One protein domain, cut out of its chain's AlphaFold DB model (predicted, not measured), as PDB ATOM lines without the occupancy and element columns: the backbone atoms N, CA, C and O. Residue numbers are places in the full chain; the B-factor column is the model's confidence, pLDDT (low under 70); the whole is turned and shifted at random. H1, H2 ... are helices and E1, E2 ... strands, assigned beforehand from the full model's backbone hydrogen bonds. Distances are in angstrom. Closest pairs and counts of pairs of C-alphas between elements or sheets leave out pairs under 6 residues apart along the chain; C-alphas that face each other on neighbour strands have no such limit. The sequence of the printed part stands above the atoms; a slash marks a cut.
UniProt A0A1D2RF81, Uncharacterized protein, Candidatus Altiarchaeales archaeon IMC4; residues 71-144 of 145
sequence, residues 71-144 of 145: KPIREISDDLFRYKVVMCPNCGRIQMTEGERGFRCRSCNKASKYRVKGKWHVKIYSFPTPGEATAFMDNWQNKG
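What this domain is: This is residues 71 to 144 of the 145 residues of an uncharacterized protein of Candidatus Altiarchaeales archaeon IMC4 (UniProt A0A1D2RF81). A small three-stranded sheet, E2 - E1 - E5, has the long helix H2 packed along one face, making two layers, while the small hairpin E3 and E4 lies on the side away from H2, toward edge strand E2. Residues 71 to 76, of which 73 to 76 belong to H1, stick out at one end. The printed part has 74 residues, with two named helices and five named strands in the order H1 E1 E2 E3 E4 E5 H2; both sheets are antiparallel and the class is mixed. The whole is compact, with a radius of gyration of the C-alphas of 12.3 A and spans of 38 by 26 by 17 A.

How they stand to each other: H1, residues 73 to 80, only grazes the three-stranded sheet, with residues 77 to 80. E1, residues 83 to 87, forms a hairpin with E2, residues 94 to 97; N 86 and O 95 are 2.9 A apart, within hydrogen-bond range. E3, residues 102 to 104, forms a hairpin with E4, residues 111 to 113, with N 112 and O 103 at 2.8 A. E5, residues 123 to 127, is antiparallel to E1, with N 127 and O 83 at 2.8 A. H2, residues 130 to 142, is on the sheet at a height of 8.8 A, over E1, and runs along the strands, at 8 degrees to E1 on the local plane. Its closest C-alphas to E2 are those of Ala 133 and Met 96, 6.7 A apart. H2 has every O i to N i+4 pair within hydrogen-bond range, H1 3 of 4.

Where its parts are: H1 begins at C-alpha 73 (-66.787, 24.011, 47.921) and is 11.0 A long. E1 measures 13.4 A, E2 9.8 A, E3 7.2 A, E4 7.1 A and E5 11.4 A. H2, 18.4 A, ends at C-alpha 142 (-41.724, 43.066, 32.640).

The domain as a whole: The C-alphas farthest apart, Lys 71 and Gly 144, are 39.1 A apart. The printed part has no cut and no long link. Residues 71 to 81 and 144 have pLDDT under 70.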
ATOM      1  N   LYS A  71     -66.751  16.878  47.554       52.19
ATOM      2  CA  LYS A  71     -65.699  17.713  48.124       52.19
ATOM      3  C   LYS A  71     -66.310  19.010  48.663       52.19
ATOM      4  O   LYS A  71     -67.265  19.532  48.090       52.19
ATOM      5  N   PRO A  72     -65.763  19.581  49.745       55.38
ATOM      6  CA  PRO A  72     -66.169  20.907  50.191       55.38
ATOM      7  C   PRO A  72     -65.910  21.949  49.086       55.38
ATOM      8  O   PRO A  72     -64.898  21.885  48.393       55.38
ATOM      9  N   ILE A  73     -66.784  22.957  48.969       54.22
ATOM     10  CA  ILE A  73     -66.787  24.011  47.921       54.22
ATOM     11  C   ILE A  73     -65.405  24.650  47.687       54.22
ATOM     12  O   ILE A  73     -65.047  25.014  46.568       54.22
ATOM     13  N   ARG A  74     -64.592  24.751  48.744       55.72
ATOM     14  CA  ARG A  74     -63.233  25.315  48.700       55.72
ATOM     15  C   ARG A  74     -62.222  24.473  47.914       55.72
ATOM     16  O   ARG A  74     -61.196  25.008  47.520       55.72
ATOM     17  N   GLU A  75     -62.469  23.178  47.746       52.25
ATOM     18  CA  GLU A  75     -61.612  22.272  46.971       52.25
ATOM     19  C   GLU A  75     -62.053  22.186  45.507       52.25
ATOM     20  O   GLU A  75     -61.212  22.033  44.630       52.25
ATOM     21  N   ILE A  76     -63.347  22.371  45.236       52.66
ATOM     22  CA  ILE A  76     -63.901  22.394  43.874       52.66
ATOM     23  C   ILE A  76     -63.356  23.595  43.094       52.66
ATOM     24  O   ILE A  76     -62.987  23.469  41.930       52.66
ATOM     25  N   SER A  77     -63.223  24.758  43.740       56.91
ATOM     26  CA  SER A  77     -62.634  25.936  43.095       56.91
ATOM     27  C   SER A  77     -61.162  25.738  42.713       56.91
ATOM     28  O   SER A  77     -60.729  26.266  41.695       56.91
ATOM     29  N   ASP A  78     -60.389  24.952  43.470       56.75
ATOM     30  CA  ASP A  78     -58.996  24.639  43.120       56.75
ATOM     31  C   ASP A  78     -58.899  23.665  41.919       56.75
ATOM     32  O   ASP A  78     -57.900  23.726  41.192       56.75
ATOM     33  N   ASP A  79     -59.924  22.828  41.685       55.50
ATOM     34  CA  ASP A  79     -60.041  21.934  40.516       55.50
ATOM     35  C   ASP A  79     -60.426  22.711  39.233       55.50
ATOM     36  O   ASP A  79     -59.955  22.376  38.143       55.50
ATOM     37  N   LEU A  80     -61.208  23.796  39.358       59.03
ATOM     38  CA  LEU A  80     -61.527  24.717  38.251       59.03
ATOM     39  C   LEU A  80     -60.300  25.496  37.744       59.03
ATOM     40  O   LEU A  80     -60.223  25.830  36.563       59.03
ATOM     41  N   PHE A  81     -59.315  25.763  38.608       66.38
ATOM     42  CA  PHE A  81     -58.103  26.500  38.240       66.38
ATOM     43  C   PHE A  81     -56.865  25.592  38.224       66.38
ATOM     44  O   PHE A  81     -56.038  25.575  39.153       66.38
ATOM     45  N   ARG A  82     -56.726  24.836  37.126       77.88
ATOM     46  CA  ARG A  82     -55.609  23.904  36.890       77.88
ATOM     47  C   ARG A  82     -54.248  24.597  36.946       77.88
ATOM     48  O   ARG A  82     -53.338  24.094  37.604       77.88
ATOM     49  N   TYR A  83     -54.124  25.777  36.340       86.31
ATOM     50  CA  TYR A  83     -52.849  26.477  36.213       86.31
ATOM     51  C   TYR A  83     -52.632  27.442  37.371       86.31
ATOM     52  O   TYR A  83     -53.489  28.249  37.724       86.31
ATOM     53  N   LYS A  84     -51.458  27.368  37.992       88.44
ATOM     54  CA  LYS A  84     -51.089  28.205  39.134       88.44
ATOM     55  C   LYS A  84     -49.779  28.906  38.813       88.44
ATOM     56  O   LYS A  84     -48.816  28.260  38.399       88.44
ATOM     57  N   VAL A  85     -49.731  30.216  39.031       91.00
ATOM     58  CA  VAL A  85     -48.483  30.986  38.981       91.00
ATOM     59  C   VAL A  85     -47.954  31.101  40.403       91.00
ATOM     60  O   VAL A  85     -48.649  31.555  41.318       91.00
ATOM     61  N   VAL A  86     -46.728  30.627  40.603       90.94
ATOM     62  CA  VAL A  86     -46.103  30.515  41.922       90.94
ATOM     63  C   VAL A  86     -44.721  31.136  41.923       90.94
ATOM     64  O   VAL A  86     -43.996  31.048  40.933       90.94
ATOM     65  N   MET A  87     -44.339  31.722  43.056       90.75
ATOM     66  CA  MET A  87     -42.987  32.222  43.280       90.75
ATOM     67  C   MET A  87     -42.168  31.178  44.031       90.75
ATOM     68  O   MET A  87     -42.594  30.659  45.067       90.75
ATOM     69  N   CYS A  88     -40.978  30.855  43.527       90.25
ATOM     70  CA  CYS A  88     -40.073  29.964  44.234       90.25
ATOM     71  C   CYS A  88     -39.547  30.635  45.510       90.25
ATOM     72  O   CYS A  88     -38.859  31.647  45.406       90.25
ATOM     73  N   PRO A  89     -39.753  30.050  46.702       88.81
ATOM     74  CA  PRO A  89     -39.261  30.638  47.947       88.81
ATOM     75  C   PRO A  89     -37.731  30.586  48.055       88.81
ATOM     76  O   PRO A  89     -37.146  31.302  48.853       88.81
ATOM     77  N   ASN A  90     -37.074  29.726  47.268       90.25
ATOM     78  CA  ASN A  90     -35.626  29.562  47.319       90.25
ATOM     79  C   ASN A  90     -34.867  30.483  46.356       90.25
ATOM     80  O   ASN A  90     -33.762  30.896  46.675       90.25
ATOM     81  N   CYS A  91     -35.401  30.747  45.160       90.38
ATOM     82  CA  CYS A  91     -34.710  31.572  44.159       90.38
ATOM     83  C   CYS A  91     -35.506  32.795  43.694       90.38
ATOM     84  O   CYS A  91     -35.065  33.473  42.774       90.38
ATOM     85  N   GLY A  92     -36.693  33.048  44.251       88.31
ATOM     86  CA  GLY A  92     -37.543  34.196  43.912       88.31
ATOM     87  C   GLY A  92     -38.153  34.166  42.508       88.31
ATOM     88  O   GLY A  92     -39.006  34.988  42.195       88.31
ATOM     89  N   ARG A  93     -37.766  33.219  41.645       88.75
ATOM     90  CA  ARG A  93     -38.296  33.137  40.281       88.75
ATOM     91  C   ARG A  93     -39.737  32.651  40.277       88.75
ATOM     92  O   ARG A  93     -40.073  31.664  40.940       88.75
ATOM     93  N   ILE A  94     -40.554  33.327  39.484       91.25
ATOM     94  CA  ILE A  94     -41.925  32.920  39.211       91.25
ATOM     95  C   ILE A  94     -41.962  31.830  38.144       91.25
ATOM     96  O   ILE A  94     -41.093  31.758  37.276       91.25
ATOM     97  N   GLN A  95     -42.965  30.965  38.218       90.88
ATOM     98  CA  GLN A  95     -43.219  29.955  37.200       90.88
ATOM     99  C   GLN A  95     -44.674  29.499  37.219       90.88
ATOM    100  O   GLN A  95     -45.341  29.537  38.257       90.88
ATOM    101  N   MET A  96     -45.134  28.995  36.079       92.00
ATOM    102  CA  MET A  96     -46.394  28.268  35.976       92.00
ATOM    103  C   MET A  96     -46.217  26.806  36.403       92.00
ATOM    104  O   MET A  96     -45.186  26.175  36.149       92.00
ATOM    105  N   THR A  97     -47.235  26.264  37.059       88.88
ATOM    106  CA  THR A  97     -47.303  24.868  37.488       88.88
ATOM    107  C   THR A  97     -48.748  24.381  37.491       88.88
ATOM    108  O   THR A  97     -49.665  25.125  37.827       88.88
ATOM    109  N   GLU A  98     -48.927  23.111  37.149       87.25
ATOM    110  CA  GLU A  98     -50.208  22.391  37.202       87.25
ATOM    111  C   GLU A  98     -50.305  21.486  38.435       87.25
ATOM    112  O   GLU A  98     -51.307  20.815  38.655       87.25
ATOM    113  N   GLY A  99     -49.252  21.438  39.260       80.62
ATOM    114  CA  GLY A  99     -49.260  20.599  40.452       80.62
ATOM    115  C   GLY A  99     -50.417  20.974  41.379       80.62
ATOM    116  O   GLY A  99     -50.725  22.155  41.537       80.62
ATOM    117  N   GLU A 100     -51.008  19.979  42.039       78.81
ATOM    118  CA  GLU A 100     -52.123  20.175  42.979       78.81
ATOM    119  C   GLU A 100     -51.643  20.539  44.392       78.81
ATOM    120  O   GLU A 100     -52.166  21.443  45.038       78.81
ATOM    121  N   ARG A 101     -50.602  19.852  44.884       82.50
ATOM    122  CA  ARG A 101     -50.123  19.968  46.282       82.50
ATOM    123  C   ARG A 101     -48.795  20.706  46.430       82.50
ATOM    124  O   ARG A 101     -48.483  21.243  47.497       82.50
ATOM    125  N   GLY A 102     -47.997  20.723  45.373       87.25
ATOM    126  CA  GLY A 102     -46.712  21.400  45.337       87.25
ATOM    127  C   GLY A 102     -46.150  21.449  43.928       87.25
ATOM    128  O   GLY A 102     -46.778  20.988  42.978       87.25
ATOM    129  N   PHE A 103     -44.947  21.992  43.820       89.44
ATOM    130  CA  PHE A 103     -44.246  22.154  42.560       89.44
ATOM    131  C   PHE A 103     -42.747  21.930  42.731       89.44
ATOM    132  O   PHE A 103     -42.207  21.992  43.838       89.44
ATOM    133  N   ARG A 104     -42.061  21.702  41.611       90.00
ATOM    134  CA  ARG A 104     -40.601  21.721  41.530       90.00
ATOM    135  C   ARG A 104     -40.169  22.943  40.729       90.00
ATOM    136  O   ARG A 104     -40.687  23.187  39.640       90.00
ATOM    137  N   CYS A 105     -39.258  23.735  41.285       91.38
ATOM    138  CA  CYS A 105     -38.759  24.919  40.602       91.38
ATOM    139  C   CYS A 105     -37.892  24.518  39.405       91.38
ATOM    140  O   CYS A 105     -36.938  23.769  39.584       91.38
ATOM    141  N   ARG A 106     -38.160  25.048  38.208       90.31
ATOM    142  CA  ARG A 106     -37.365  24.751  37.002       90.31
ATOM    143  C   ARG A 106     -35.959  25.351  37.049       90.31
ATOM    144  O   ARG A 106     -35.061  24.836  36.405       90.31
ATOM    145  N   SER A 107     -35.760  26.422  37.820       90.31
ATOM    146  CA  SER A 107     -34.463  27.108  37.911       90.31
ATOM    147  C   SER A 107     -33.533  26.529  38.978       90.31
ATOM    148  O   SER A 107     -32.365  26.306  38.704       90.31
ATOM    149  N   CYS A 108     -34.027  26.285  40.198       92.44
ATOM    150  CA  CYS A 108     -33.191  25.769  41.294       92.44
ATOM    151  C   CYS A 108     -33.421  24.284  41.607       92.44
ATOM    152  O   CYS A 108     -32.822  23.753  42.538       92.44
ATOM    153  N   ASN A 109     -34.325  23.622  40.878       91.12
ATOM    154  CA  ASN A 109     -34.692  22.210  41.015       91.12
ATOM    155  C   ASN A 109     -35.229  21.781  42.400       91.12
ATOM    156  O   ASN A 109     -35.511  20.602  42.625       91.12
ATOM    157  N   LYS A 110     -35.424  22.718  43.339       90.75
ATOM    158  CA  LYS A 110     -35.995  22.431  44.661       90.75
ATOM    159  C   LYS A 110     -37.508  22.250  44.574       90.75
ATOM    160  O   LYS A 110     -38.198  22.971  43.851       90.75
ATOM    161  N   ALA A 111     -38.024  21.286  45.331       89.00
ATOM    162  CA  ALA A 111     -39.458  21.074  45.490       89.00
ATOM    163  C   ALA A 111     -40.011  21.944  46.625       89.00
ATOM    164  O   ALA A 111     -39.337  22.196  47.622       89.00
ATOM    165  N   SER A 112     -41.248  22.407  46.488       88.88
ATOM    166  CA  SER A 112     -41.942  23.196  47.503       88.88
ATOM    167  C   SER A 112     -43.423  22.842  47.519       88.88
ATOM    168  O   SER A 112     -44.033  22.613  46.476       88.88
ATOM    169  N   LYS A 113     -44.005  22.770  48.717       88.44
ATOM    170  CA  LYS A 113     -45.451  22.591  48.892       88.44
ATOM    171  C   LYS A 113     -46.139  23.938  48.755       88.44
ATOM    172  O   LYS A 113     -45.576  24.952  49.164       88.44
ATOM    173  N   TYR A 114     -47.364  23.952  48.233       84.31
ATOM    174  CA  TYR A 114     -48.073  25.223  48.133       84.31
ATOM    175  C   TYR A 114     -48.621  25.723  49.460       84.31
ATOM    176  O   TYR A 114     -48.636  26.929  49.711       84.31
ATOM    177  N   ARG A 115     -49.077  24.783  50.294       84.25
ATOM    178  CA  ARG A 115     -49.621  25.056  51.618       84.25
ATOM    179  C   ARG A 115     -48.674  24.548  52.697       84.25
ATOM    180  O   ARG A 115     -48.207  23.410  52.642       84.25
ATOM    181  N   VAL A 116     -48.439  25.384  53.702       83.50
ATOM    182  CA  VAL A 116     -47.711  25.043  54.929       83.50
ATOM    183  C   VAL A 116     -48.615  25.421  56.097       83.50
ATOM    184  O   VAL A 116     -49.096  26.548  56.163       83.50
ATOM    185  N   LYS A 117     -48.912  24.465  56.989       85.81
ATOM    186  CA  LYS A 117     -49.878  24.648  58.095       85.81
ATOM    187  C   LYS A 117     -51.250  25.177  57.622       85.81
ATOM    188  O   LYS A 117     -51.844  26.043  58.253       85.81
ATOM    189  N   GLY A 118     -51.719  24.708  56.461       78.81
ATOM    190  CA  GLY A 118     -53.004  25.111  55.870       78.81
ATOM    191  C   GLY A 118     -53.024  26.489  55.194       78.81
ATOM    192  O   GLY A 118     -54.000  26.805  54.522       78.81
ATOM    193  N   LYS A 119     -51.953  27.286  55.299       79.75
ATOM    194  CA  LYS A 119     -51.846  28.612  54.671       79.75
ATOM    195  C   LYS A 119     -51.057  28.543  53.366       79.75
ATOM    196  O   LYS A 119     -50.112  27.760  53.260       79.75
ATOM    197  N   TRP A 120     -51.433  29.356  52.378       80.94
ATOM    198  CA  TRP A 120     -50.669  29.499  51.136       80.94
ATOM    199  C   TRP A 120     -49.314  30.149  51.421       80.94
ATOM    200  O   TRP A 120     -49.243  31.178  52.080       80.94
ATOM    201  N   HIS A 121     -48.247  29.523  50.931       80.00
ATOM    202  CA  HIS A 121     -46.867  29.955  51.167       80.00
ATOM    203  C   HIS A 121     -46.196  30.535  49.909       80.00
ATOM    204  O   HIS A 121     -45.213  31.254  50.006       80.00
ATOM    205  N   VAL A 122     -46.689  30.181  48.718       80.75
ATOM    206  CA  VAL A 122     -45.978  30.384  47.433       80.75
ATOM    207  C   VAL A 122     -46.899  30.706  46.249       80.75
ATOM    208  O   VAL A 122     -46.405  30.986  45.157       80.75
ATOM    209  N   LYS A 123     -48.227  30.612  46.420       76.31
ATOM    210  CA  LYS A 123     -49.200  30.865  45.344       76.31
ATOM    211  C   LYS A 123     -49.385  32.368  45.180       76.31
ATOM    212  O   LYS A 123     -49.739  33.027  46.152       76.31
ATOM    213  N   ILE A 124     -49.174  32.863  43.960       77.69
ATOM    214  CA  ILE A 124     -49.490  34.245  43.588       77.69
ATOM    215  C   ILE A 124     -50.931  34.290  43.089       77.69
ATOM    216  O   ILE A 124     -51.771  34.969  43.669       77.69
ATOM    217  N   TYR A 125     -51.229  33.513  42.044       84.69
ATOM    218  CA  TYR A 125     -52.544  33.506  41.411       84.69
ATOM    219  C   TYR A 125     -52.852  32.159  40.747       84.69
ATOM    220  O   TYR A 125     -51.973  31.304  40.595       84.69
ATOM    221  N   SER A 126     -54.114  31.950  40.382       85.50
ATOM    222  CA  SER A 126     -54.576  30.759  39.670       85.50
ATOM    223  C   SER A 126     -55.434  31.138  38.473       85.50
ATOM    224  O   SER A 126     -56.200  32.091  38.557       85.50
ATOM    225  N   PHE A 127     -55.290  30.379  37.392       85.56
ATOM    226  CA  PHE A 127     -55.881  30.654  36.091       85.56
ATOM    227  C   PHE A 127     -56.559  29.396  35.531       85.56
ATOM    228  O   PHE A 127     -56.084  28.278  35.774       85.56
ATOM    229  N   PRO A 128     -57.665  29.561  34.791       81.06
ATOM    230  CA  PRO A 128     -58.364  28.457  34.144       81.06
ATOM    231  C   PRO A 128     -57.605  27.968  32.904       81.06
ATOM    232  O   PRO A 128     -57.598  26.771  32.616       81.06
ATOM    233  N   THR A 129     -56.907  28.870  32.206       84.50
ATOM    234  CA  THR A 129     -56.199  28.585  30.954       84.50
ATOM    235  C   THR A 129     -54.681  28.799  31.089       84.50
ATOM    236  O   THR A 129     -54.231  29.642  31.874       84.50
ATOM    237  N   PRO A 130     -53.851  28.060  30.323       86.31
ATOM    238  CA  PRO A 130     -52.397  28.241  30.353       86.31
ATOM    239  C   PRO A 130     -51.967  29.563  29.699       86.31
ATOM    240  O   PRO A 130     -50.944  30.132  30.083       86.31
ATOM    241  N   GLY A 131     -52.746  30.064  28.731       87.44
ATOM    242  CA  GLY A 131     -52.484  31.332  28.047       87.44
ATOM    243  C   GLY A 131     -52.537  32.519  29.004       87.44
ATOM    244  O   GLY A 131     -51.587  33.294  29.067       87.44
ATOM    245  N   GLU A 132     -53.583  32.604  29.830       87.75
ATOM    246  CA  GLU A 132     -53.704  33.646  30.859       87.75
ATOM    247  C   GLU A 132     -52.588  33.557  31.908       87.75
ATOM    248  O   GLU A 132     -51.998  34.572  32.280       87.75
ATOM    249  N   ALA A 133     -52.249  32.341  32.350       88.38
ATOM    250  CA  ALA A 133     -51.168  32.126  33.309       88.38
ATOM    251  C   ALA A 133     -49.803  32.571  32.763       88.38
ATOM    252  O   ALA A 133     -48.994  33.144  33.497       88.38
ATOM    253  N   THR A 134     -49.549  32.306  31.481       89.25
ATOM    254  CA  THR A 134     -48.302  32.693  30.811       89.25
ATOM    255  C   THR A 134     -48.251  34.203  30.604       89.25
ATOM    256  O   THR A 134     -47.283  34.831  31.021       89.25
ATOM    257  N   ALA A 135     -49.332  34.809  30.103       90.06
ATOM    258  CA  ALA A 135     -49.431  36.258  29.941       90.06
ATOM    259  C   ALA A 135     -49.224  37.008  31.269       90.06
ATOM    260  O   ALA A 135     -48.533  38.028  31.318       90.06
ATOM    261  N   PHE A 136     -49.770  36.485  32.373       90.38
ATOM    262  CA  PHE A 136     -49.533  37.041  33.704       90.38
ATOM    263  C   PHE A 136     -48.063  36.934  34.127       90.38
ATOM    264  O   PHE A 136     -47.511  37.880  34.688       90.38
ATOM    265  N   MET A 137     -47.424  35.793  33.863       89.50
ATOM    266  CA  MET A 137     -46.013  35.573  34.176       89.50
ATOM    267  C   MET A 137     -45.111  36.549  33.412       89.50
ATOM    268  O   MET A 137     -44.233  37.161  34.021       89.50
ATOM    269  N   ASP A 138     -45.357  36.742  32.120       89.00
ATOM    270  CA  ASP A 138     -44.579  37.655  31.281       89.00
ATOM    271  C   ASP A 138     -44.765  39.111  31.721       89.00
ATOM    272  O   ASP A 138     -43.795  39.847  31.903       89.00
ATOM    273  N   ASN A 139     -46.008  39.520  31.996       89.12
ATOM    274  CA  ASN A 139     -46.306  40.854  32.516       89.12
ATOM    275  C   ASN A 139     -45.604  41.105  33.862       89.12
ATOM    276  O   ASN A 139     -45.011  42.161  34.076       89.12
ATOM    277  N   TRP A 140     -45.589  40.112  34.754       86.44
ATOM    278  CA  TRP A 140     -44.894  40.218  36.037       86.44
ATOM    279  C   TRP A 140     -43.382  40.406  35.878       86.44
ATOM    280  O   TRP A 140     -42.791  41.216  36.588       86.44
ATOM    281  N   GLN A 141     -42.745  39.681  34.953       82.56
ATOM    282  CA  GLN A 141     -41.311  39.843  34.688       82.56
ATOM    283  C   GLN A 141     -40.984  41.210  34.078       82.56
ATOM    284  O   GLN A 141     -39.918  41.757  34.353       82.56
ATOM    285  N   ASN A 142     -41.905  41.772  33.293       80.19
ATOM    286  CA  ASN A 142     -41.724  43.066  32.640       80.19
ATOM    287  C   ASN A 142     -42.012  44.260  33.561       80.19
ATOM    288  O   ASN A 142     -41.394  45.301  33.385       80.19
ATOM    289  N   LYS A 143     -42.876  44.121  34.575       70.25
ATOM    290  CA  LYS A 143     -43.172  45.187  35.557       70.25
ATOM    291  C   LYS A 143     -42.016  45.532  36.506       70.25
ATOM    292  O   LYS A 143     -42.115  46.509  37.237       70.25
ATOM    293  N   GLY A 144     -40.971  44.705  36.548       56.12
ATOM    294  CA  GLY A 144     -39.771  44.937  37.356       56.12
ATOM    295  C   GLY A 144     -38.604  45.578  36.597       56.12
ATOM    296  O   GLY A 144     -37.508  45.626  37.152       56.12
TER     297      GLY A 144